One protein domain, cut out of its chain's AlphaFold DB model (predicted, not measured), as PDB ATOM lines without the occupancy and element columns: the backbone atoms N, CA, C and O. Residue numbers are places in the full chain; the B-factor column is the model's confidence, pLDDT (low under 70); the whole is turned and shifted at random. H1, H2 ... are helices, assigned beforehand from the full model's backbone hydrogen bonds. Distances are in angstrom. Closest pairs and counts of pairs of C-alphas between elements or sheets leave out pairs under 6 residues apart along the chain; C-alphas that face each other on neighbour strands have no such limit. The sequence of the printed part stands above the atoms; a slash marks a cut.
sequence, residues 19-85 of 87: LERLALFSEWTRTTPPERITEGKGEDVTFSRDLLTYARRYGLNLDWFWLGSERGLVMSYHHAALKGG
ATOM      1  N   LEU A  19     165.491 186.516 191.087       88.75
ATOM      2  CA  LEU A  19     166.924 186.229 191.126       88.75
ATOM      3  C   LEU A  19     167.765 187.501 190.964       88.75
ATOM      4  O   LEU A  19     168.724 187.704 191.704       88.75
ATOM      5  N   GLU A  20     167.372 188.394 190.062       88.88
ATOM      6  CA  GLU A  20     168.037 189.670 189.807       88.88
ATOM      7  C   GLU A  20     167.937 190.598 191.019       88.88
ATOM      8  O   GLU A  20     168.922 191.224 191.406       88.88
ATOM      9  N   ARG A  21     166.772 190.649 191.678       91.12
ATOM     10  CA  ARG A  21     166.596 191.407 192.927       91.12
ATOM     11  C   ARG A  21     167.428 190.835 194.066       91.12
ATOM     12  O   ARG A  21     168.023 191.602 194.819       91.12
ATOM     13  N   LEU A  22     167.495 189.510 194.188       92.50
ATOM     14  CA  LEU A  22     168.333 188.861 195.195       92.50
ATOM     15  C   LEU A  22     169.818 189.141 194.947       92.50
ATOM     16  O   LEU A  22     170.540 189.451 195.895       92.50
ATOM     17  N   ALA A  23     170.267 189.086 193.693       92.19
ATOM     18  CA  ALA A  23     171.629 189.445 193.312       92.19
ATOM     19  C   ALA A  23     171.934 190.913 193.652       92.19
ATOM     20  O   ALA A  23     172.920 191.179 194.335       92.19
ATOM     21  N   LEU A  24     171.043 191.838 193.281       93.69
ATOM     22  CA  LEU A  24     171.186 193.271 193.557       93.69
ATOM     23  C   LEU A  24     171.265 193.566 195.058       93.69
ATOM     24  O   LEU A  24     172.147 194.291 195.513       93.69
ATOM     25  N   PHE A  25     170.369 192.967 195.846       94.31
ATOM     26  CA  PHE A  25     170.397 193.098 197.300       94.31
ATOM     27  C   PHE A  25     171.724 192.598 197.878       94.31
ATOM     28  O   PHE A  25     172.315 193.255 198.734       94.31
ATOM     29  N   SER A  26     172.200 191.447 197.402       95.62
ATOM     30  CA  SER A  26     173.430 190.826 197.899       95.62
ATOM     31  C   SER A  26     174.669 191.647 197.545       95.62
ATOM     32  O   SER A  26     175.557 191.825 198.375       95.62
ATOM     33  N   GLU A  27     174.698 192.228 196.345       96.50
ATOM     34  CA  GLU A  27     175.732 193.173 195.925       96.50
ATOM     35  C   GLU A  27     175.758 194.408 196.837       96.50
ATOM     36  O   GLU A  27     176.800 194.751 197.401       96.50
ATOM     37  N   TRP A  28     174.606 195.051 197.039       96.06
ATOM     38  CA  TRP A  28     174.510 196.293 197.810       96.06
ATOM     39  C   TRP A  28     174.808 196.105 199.295       96.06
ATOM     40  O   TRP A  28     175.361 196.997 199.936       96.06
ATOM     41  N   THR A  29     174.474 194.937 199.842       95.31
ATOM     42  CA  THR A  29     174.707 194.604 201.254       95.31
ATOM     43  C   THR A  29     176.012 193.844 201.491       95.31
ATOM     44  O   THR A  29     176.376 193.609 202.643       95.31
ATOM     45  N   ARG A  30     176.765 193.525 200.426       97.00
ATOM     46  CA  ARG A  30     178.020 192.751 200.454       97.00
ATOM     47  C   ARG A  30     177.873 191.389 201.137       97.00
ATOM     48  O   ARG A  30     178.710 190.984 201.945       97.00
ATOM     49  N   THR A  31     176.805 190.681 200.808       95.94
ATOM     50  CA  THR A  31     176.480 189.352 201.332       95.94
ATOM     51  C   THR A  31     176.498 188.314 200.212       95.94
ATOM     52  O   THR A  31     176.532 188.636 199.026       95.94
ATOM     53  N   THR A  32     176.483 187.035 200.585       94.62
ATOM     54  CA  THR A  32     176.377 185.927 199.629       94.62
ATOM     55  C   THR A  32     174.937 185.417 199.610       94.62
ATOM     56  O   THR A  32     174.444 185.030 200.676       94.62
ATOM     57  N   PRO A  33     174.251 185.416 198.452       92.62
ATOM     58  CA  PRO A  33     172.890 184.907 198.360       92.62
ATOM     59  C   PRO A  33     172.854 183.388 198.589       92.62
ATOM     60  O   PRO A  33     173.834 182.698 198.299       92.62
ATOM     61  N   PRO A  34     171.730 182.845 199.084       92.25
ATOM     62  CA  PRO A  34     171.541 181.403 199.180       92.25
ATOM     63  C   PRO A  34     171.442 180.773 197.786       92.25
ATOM     64  O   PRO A  34     170.851 181.348 196.873       92.25
ATOM     65  N   GLU A  35     171.960 179.553 197.636       87.31
ATOM     66  CA  GLU A  35     171.862 178.790 196.381       87.31
ATOM     67  C   GLU A  35     170.425 178.349 196.079       87.31
ATOM     68  O   GLU A  35     170.033 178.195 194.923       87.31
ATOM     69  N   ARG A  36     169.623 178.152 197.131       87.69
ATOM     70  CA  ARG A  36     168.250 177.668 197.040       87.69
ATOM     71  C   ARG A  36     167.279 178.732 197.525       87.69
ATOM     72  O   ARG A  36     167.370 179.163 198.670       87.69
ATOM     73  N   ILE A  37     166.314 179.101 196.686       90.25
ATOM     74  CA  ILE A  37     165.279 180.105 197.000       90.25
ATOM     75  C   ILE A  37     163.908 179.498 197.305       90.25
ATOM     76  O   ILE A  37     163.162 180.052 198.108       90.25
ATOM     77  N   THR A  38     163.602 178.337 196.725       90.31
ATOM     78  CA  THR A  38     162.375 177.579 196.985       90.31
ATOM     79  C   THR A  38     162.685 176.143 197.406       90.31
ATOM     80  O   THR A  38     163.700 175.553 197.021       90.31
ATOM     81  N   GLU A  39     161.808 175.569 198.224       90.12
ATOM     82  CA  GLU A  39     161.801 174.152 198.594       90.12
ATOM     83  C   GLU A  39     160.388 173.570 198.434       90.12
ATOM     84  O   GLU A  39     159.425 174.315 198.278       90.12
ATOM     85  N   GLY A  40     160.266 172.241 198.417       85.50
ATOM     86  CA  GLY A  40     159.011 171.560 198.075       85.50
ATOM     87  C   GLY A  40     158.874 171.251 196.580       85.50
ATOM     88  O   GLY A  40     159.823 171.410 195.805       85.50
ATOM     89  N   LYS A  41     157.713 170.719 196.182       79.69
ATOM     90  CA  LYS A  41     157.377 170.351 194.796       79.69
ATOM     91  C   LYS A  41     155.882 170.549 194.553       79.69
ATOM     92  O   LYS A  41     155.087 170.287 195.445       79.69
ATOM     93  N   GLY A  42     155.509 170.929 193.331       78.38
ATOM     94  CA  GLY A  42     154.104 171.100 192.955       78.38
ATOM     95  C   GLY A  42     153.417 172.179 193.793       78.38
ATOM     96  O   GLY A  42     153.902 173.303 193.862       78.38
ATOM     97  N   GLU A  43     152.305 171.825 194.430       74.88
ATOM     98  CA  GLU A  43     151.511 172.741 195.261       74.88
ATOM     99  C   GLU A  43     152.179 173.077 196.605       74.88
ATOM    100  O   GLU A  43     151.878 174.111 197.192       74.88
ATOM    101  N   ASP A  44     153.144 172.267 197.054       79.69
ATOM    102  CA  ASP A  44     153.879 172.477 198.310       79.69
ATOM    103  C   ASP A  44     155.116 173.379 198.144       79.69
ATOM    104  O   ASP A  44     155.962 173.459 199.039       79.69
ATOM    105  N   VAL A  45     155.291 174.019 196.980       82.62
ATOM    106  CA  VAL A  45     156.421 174.928 196.750       82.62
ATOM    107  C   VAL A  45     156.304 176.144 197.667       82.62
ATOM    108  O   VAL A  45     155.321 176.881 197.645       82.62
ATOM    109  N   THR A  46     157.348 176.380 198.454       87.88
ATOM    110  CA  THR A  46     157.447 177.506 199.385       87.88
ATOM    111  C   THR A  46     158.869 178.068 199.420       87.88
ATOM    112  O   THR A  46     159.766 177.555 198.747       87.88
ATOM    113  N   PHE A  47     159.095 179.136 200.186       91.50
ATOM    114  CA  PHE A  47     160.430 179.693 200.395       91.50
ATOM    115  C   PHE A  47     161.346 178.688 201.090       91.50
ATOM    116  O   PHE A  47     160.968 178.076 202.089       91.50
ATOM    117  N   SER A  48     162.577 178.561 200.599       93.62
ATOM    118  CA  SER A  48     163.574 177.718 201.255       93.62
ATOM    119  C   SER A  48     163.920 178.253 202.647       93.62
ATOM    120  O   SER A  48     163.942 179.468 202.887       93.62
ATOM    121  N   ARG A  49     164.291 177.362 203.573       95.06
ATOM    122  CA  ARG A  49     164.826 177.802 204.878       95.06
ATOM    123  C   ARG A  49     166.073 178.665 204.752       95.06
ATOM    124  O   ARG A  49     166.269 179.555 205.583       95.06
ATOM    125  N   ASP A  50     166.899 178.419 203.741       94.50
ATOM    126  CA  ASP A  50     168.118 179.191 203.502       94.50
ATOM    127  C   ASP A  50     167.779 180.638 203.148       94.50
ATOM    128  O   ASP A  50     168.364 181.562 203.716       94.50
ATOM    129  N   LEU A  51     166.765 180.850 202.304       95.00
ATOM    130  CA  LEU A  51     166.261 182.179 201.981       95.00
ATOM    131  C   LEU A  51     165.642 182.862 203.200       95.00
ATOM    132  O   LEU A  51     165.937 184.028 203.449       95.00
ATOM    133  N   LEU A  52     164.835 182.154 203.994       96.00
ATOM    134  CA  LEU A  52     164.236 182.726 205.206       96.00
ATOM    135  C   LEU A  52     165.302 183.113 206.241       96.00
ATOM    136  O   LEU A  52     165.223 184.173 206.866       96.00
ATOM    137  N   THR A  53     166.333 182.284 206.399       96.56
ATOM    138  CA  THR A  53     167.467 182.552 207.294       96.56
ATOM    139  C   THR A  53     168.282 183.739 206.800       96.56
ATOM    140  O   THR A  53     168.617 184.628 207.585       96.56
ATOM    141  N   TYR A  54     168.567 183.783 205.500       95.94
ATOM    142  CA  TYR A  54     169.242 184.895 204.844       95.94
ATOM    143  C   TYR A  54     168.470 186.207 205.024       95.94
ATOM    144  O   TYR A  54     169.036 187.208 205.465       95.94
ATOM    145  N   ALA A  55     167.159 186.178 204.776       95.56
ATOM    146  CA  ALA A  55     166.296 187.340 204.901       95.56
ATOM    147  C   ALA A  55     166.238 187.862 206.333       95.56
ATOM    148  O   ALA A  55     166.425 189.056 206.565       95.56
ATOM    149  N   ARG A  56     166.093 186.960 207.309       96.88
ATOM    150  CA  ARG A  56     166.157 187.308 208.731       96.88
ATOM    151  C   ARG A  56     167.509 187.902 209.124       96.88
ATOM    152  O   ARG A  56     167.551 188.819 209.938       96.88
ATOM    153  N   ARG A  57     168.612 187.367 208.592       97.44
ATOM    154  CA  ARG A  57     169.973 187.772 208.965       97.44
ATOM    155  C   ARG A  57     170.346 189.154 208.437       97.44
ATOM    156  O   ARG A  57     171.017 189.894 209.148       97.44
ATOM    157  N   TYR A  58     169.941 189.477 207.212       96.56
ATOM    158  CA  TYR A  58     170.379 190.694 206.519       96.56
ATOM    159  C   TYR A  58     169.260 191.719 206.292       96.56
ATOM    160  O   TYR A  58     169.520 192.789 205.754       96.56
ATOM    161  N   GLY A  59     168.031 191.424 206.724       95.19
ATOM    162  CA  GLY A  59     166.896 192.340 206.610       95.19
ATOM    163  C   GLY A  59     166.296 192.415 205.204       95.19
ATOM    164  O   GLY A  59     165.802 193.469 204.811       95.19
ATOM    165  N   LEU A  60     166.337 191.320 204.434       94.06
ATOM    166  CA  LEU A  60     165.673 191.265 203.127       94.06
ATOM    167  C   LEU A  60     164.152 191.286 203.319       94.06
ATOM    168  O   LEU A  60     163.588 190.420 203.988       94.06
ATOM    169  N   ASN A  61     163.483 192.240 202.677       91.69
ATOM    170  CA  ASN A  61     162.030 192.255 202.591       91.69
ATOM    171  C   ASN A  61     161.560 191.243 201.525       91.69
ATOM    172  O   ASN A  61     161.885 191.383 200.343       91.69
ATOM    173  N   LEU A  62     160.813 190.219 201.953       90.31
ATOM    174  CA  LEU A  62     160.345 189.141 201.076       90.31
ATOM    175  C   LEU A  62     159.280 189.608 200.079       90.31
ATOM    176  O   LEU A  62     159.261 189.096 198.964       90.31
ATOM    177  N   ASP A  63     158.455 190.594 200.431       87.25
ATOM    178  CA  ASP A  63     157.438 191.142 199.528       87.25
ATOM    179  C   ASP A  63     158.096 191.854 198.342       87.25
ATOM    180  O   ASP A  63     157.776 191.586 197.186       87.25
ATOM    181  N   TRP A  64     159.098 192.694 198.604       86.00
ATOM    182  CA  TRP A  64     159.897 193.347 197.568       86.00
ATOM    183  C   TRP A  64     160.642 192.331 196.694       86.00
ATOM    184  O   TRP A  64     160.624 192.435 195.465       86.00
ATOM    185  N   PHE A  65     161.273 191.329 197.312       89.25
ATOM    186  CA  PHE A  65     161.986 190.273 196.591       89.25
ATOM    187  C   PHE A  65     161.045 189.470 195.681       89.25
ATOM    188  O   PHE A  65     161.326 189.305 194.489       89.25
ATOM    189  N   TRP A  66     159.925 188.996 196.224       86.81
ATOM    190  CA  TRP A  66     159.036 188.068 195.536       86.81
ATOM    191  C   TRP A  66     158.133 188.775 194.532       86.81
ATOM    192  O   TRP A  66     158.055 188.361 193.378       86.81
ATOM    193  N   LEU A  67     157.500 189.879 194.934       81.31
ATOM    194  CA  LEU A  67     156.549 190.587 194.082       81.31
ATOM    195  C   LEU A  67     157.272 191.448 193.050       81.31
ATOM    196  O   LEU A  67     156.886 191.418 191.885       81.31
ATOM    197  N   GLY A  68     158.329 192.174 193.441       68.38
ATOM    198  CA  GLY A  68     159.122 193.073 192.587       68.38
ATOM    199  C   GLY A  68     158.343 194.267 192.006       68.38
ATOM    200  O   GLY A  68     158.719 195.417 192.206       68.38
ATOM    201  N   SER A  69     157.255 193.991 191.287       68.69
ATOM    202  CA  SER A  69     156.191 194.886 190.842       68.69
ATOM    203  C   SER A  69     154.881 194.096 190.835       68.69
ATOM    204  O   SER A  69     154.674 193.229 189.982       68.69
ATOM    205  N   GLU A  70     153.980 194.416 191.765       70.31
ATOM    206  CA  GLU A  70     152.674 193.755 191.933       70.31
ATOM    207  C   GLU A  70     151.900 193.666 190.609       70.31
ATOM    208  O   GLU A  70     151.310 192.638 190.283       70.31
ATOM    209  N   ARG A  71     151.981 194.716 189.781       75.69
ATOM    210  CA  ARG A  71     151.337 194.769 188.463       75.69
ATOM    211  C   ARG A  71     151.842 193.684 187.514       75.69
ATOM    212  O   ARG A  71     151.043 193.128 186.768       75.69
ATOM    213  N   GLY A  72     153.146 193.407 187.503       67.25
ATOM    214  CA  GLY A  72     153.731 192.397 186.619       67.25
ATOM    215  C   GLY A  72     153.209 190.999 186.939       67.25
ATOM    216  O   GLY A  72     152.799 190.274 186.033       67.25
ATOM    217  N   LEU A  73     153.148 190.673 188.231       67.69
ATOM    218  CA  LEU A  73     152.614 189.405 188.725       67.69
ATOM    219  C   LEU A  73     151.103 189.290 188.466       67.69
ATOM    220  O   LEU A  73     150.639 188.301 187.912       67.69
ATOM    221  N   VAL A  74     150.324 190.324 188.791       74.81
ATOM    222  CA  VAL A  74     148.871 190.318 188.552       74.81
ATOM    223  C   VAL A  74     148.560 190.116 187.068       74.81
ATOM    224  O   VAL A  74     147.711 189.296 186.723       74.81
ATOM    225  N   MET A  75     149.267 190.815 186.176       78.25
ATOM    226  CA  MET A  75     149.024 190.701 184.736       78.25
ATOM    227  C   MET A  75     149.472 189.349 184.169       78.25
ATOM    228  O   MET A  75     148.822 188.851 183.251       78.25
ATOM    229  N   SER A  76     150.529 188.721 184.699       68.06
ATOM    230  CA  SER A  76     150.946 187.389 184.241       68.06
ATOM    231  C   SER A  76     149.915 186.315 184.599       68.06
ATOM    232  O   SER A  76     149.517 185.551 183.718       68.06
ATOM    233  N   TYR A  77     149.403 186.314 185.835       71.06
ATOM    234  CA  TYR A  77     148.346 185.394 186.268       71.06
ATOM    235  C   TYR A  77     147.019 185.670 185.562       71.06
ATOM    236  O   TYR A  77     146.363 184.735 185.107       71.06
ATOM    237  N   HIS A  78     146.643 186.941 185.398       78.12
ATOM    238  CA  HIS A  78     145.447 187.325 184.651       78.12
ATOM    239  C   HIS A  78     145.506 186.831 183.196       78.12
ATOM    240  O   HIS A  78     144.562 186.207 182.712       78.12
ATOM    241  N   HIS A  79     146.631 187.027 182.498       81.94
ATOM    242  CA  HIS A  79     146.800 186.518 181.134       81.94
ATOM    243  C   HIS A  79     146.846 184.984 181.068       81.94
ATOM    244  O   HIS A  79     146.335 184.413 180.105       81.94
ATOM    245  N   ALA A  80     147.438 184.312 182.061       73.88
ATOM    246  CA  ALA A  80     147.435 182.852 182.144       73.88
ATOM    247  C   ALA A  80     146.013 182.298 182.336       73.88
ATOM    248  O   ALA A  80     145.611 181.386 181.614       73.88
ATOM    249  N   ALA A  81     145.224 182.904 183.229       76.44
ATOM    250  CA  ALA A  81     143.829 182.537 183.463       76.44
ATOM    251  C   ALA A  81     142.965 182.735 182.207       76.44
ATOM    252  O   ALA A  81     142.191 181.854 181.846       76.44
ATOM    253  N   LEU A  82     143.148 183.847 181.485       78.69
ATOM    254  CA  LEU A  82     142.432 184.103 180.230       78.69
ATOM    255  C   LEU A  82     142.812 183.126 179.109       78.69
ATOM    256  O   LEU A  82     141.948 182.716 178.341       78.69
ATOM    257  N   LYS A  83     144.081 182.712 179.019       65.56
ATOM    258  CA  LYS A  83     144.509 181.681 178.056       65.56
ATOM    259  C   LYS A  83     143.968 180.287 178.397       65.56
ATOM    260  O   LYS A  83     143.787 179.489 177.485       65.56
ATOM    261  N   GLY A  84     143.697 180.006 179.673       56.62
ATOM    262  CA  GLY A  84     143.044 178.774 180.135       56.62
ATOM    263  C   GLY A  84     141.509 178.797 180.077       56.62
ATOM    264  O   GLY A  84     140.889 177.768 180.321       56.62
ATOM    265  N   GLY A  85     140.897 179.945 179.761       46.50
ATOM    266  CA  GLY A  85     139.444 180.152 179.756       46.50
ATOM    267  C   GLY A  85     138.739 179.902 178.420       46.50
ATOM    268  O   GLY A  85     137.548 180.178 178.316       46.50
TER     269      GLY A  85
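Overview. This is residues 19 to 85 of the 87 residues of an uncharacterized protein of Gemmobacter caeni (UniProt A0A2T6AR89). The longest helix, H4, sticks out as an arm from a small body in which H1, H2 and H3 make a loose triangle, with H3 at the arm's root. Between H1 and H2 the chain makes a long loop, residues 30 to 48, that folds back on itself and is tied by a short antiparallel pairing of residues 38 to 39 with 46 to 47. The printed part has 67 residues with four named helices, in the order H1, H2, H3, H4, and no named strand; its class is all helix. It is loose, with a radius of gyration of the C-alphas of 14.2 A, and elongated, spanning 45 by 25 by 15 A.

Along the chain. H4, residues 70 to 83, runs 20.1 A from C-alpha 70 at (152.674, 193.755, 191.933) to C-alpha 83 at (144.509, 181.681, 178.056). H3 is residues 62 to 67, 8.1 A long. H2 is residues 49 to 58, 14.1 A long. H1, residues 19 to 29, is 15.3 A long and begins with C-alpha 19 at (166.924, 186.229, 191.126).

Arrangement. H4 is close to H3 but not clearly touching; their closest C-alphas, of Leu 67 and Leu 73, are 6.8 A apart, at a steep tilt of 42 degrees, the same way. H3 is close to H1 but not clearly touching, with the closest C-alphas, of Arg 21 and Phe 65, 6.0 A apart. These two run opposite ways at a shallow tilt of 34 degrees, only just short of steep. H2 and H3 are close but not clearly touching, with the closest C-alphas, of Ala 55 and Leu 62, 7.3 A apart. H4 is apart from H1 and H2. Every O i to N i+4 pair is within hydrogen-bond range in H1, H2, H3 and H4.

Size, cuts and confidence. The two C-alphas farthest apart, of Arg 30 and Gly 85, are 45.6 A apart. Residues 69 to 85 stand free. The printed part has no cut; H1 to H2 is a long link. Mean pLDDT of the printed part is 85.5, and residues 68 to 69, 72 to 73, 76 and 83 to 85 are under 70.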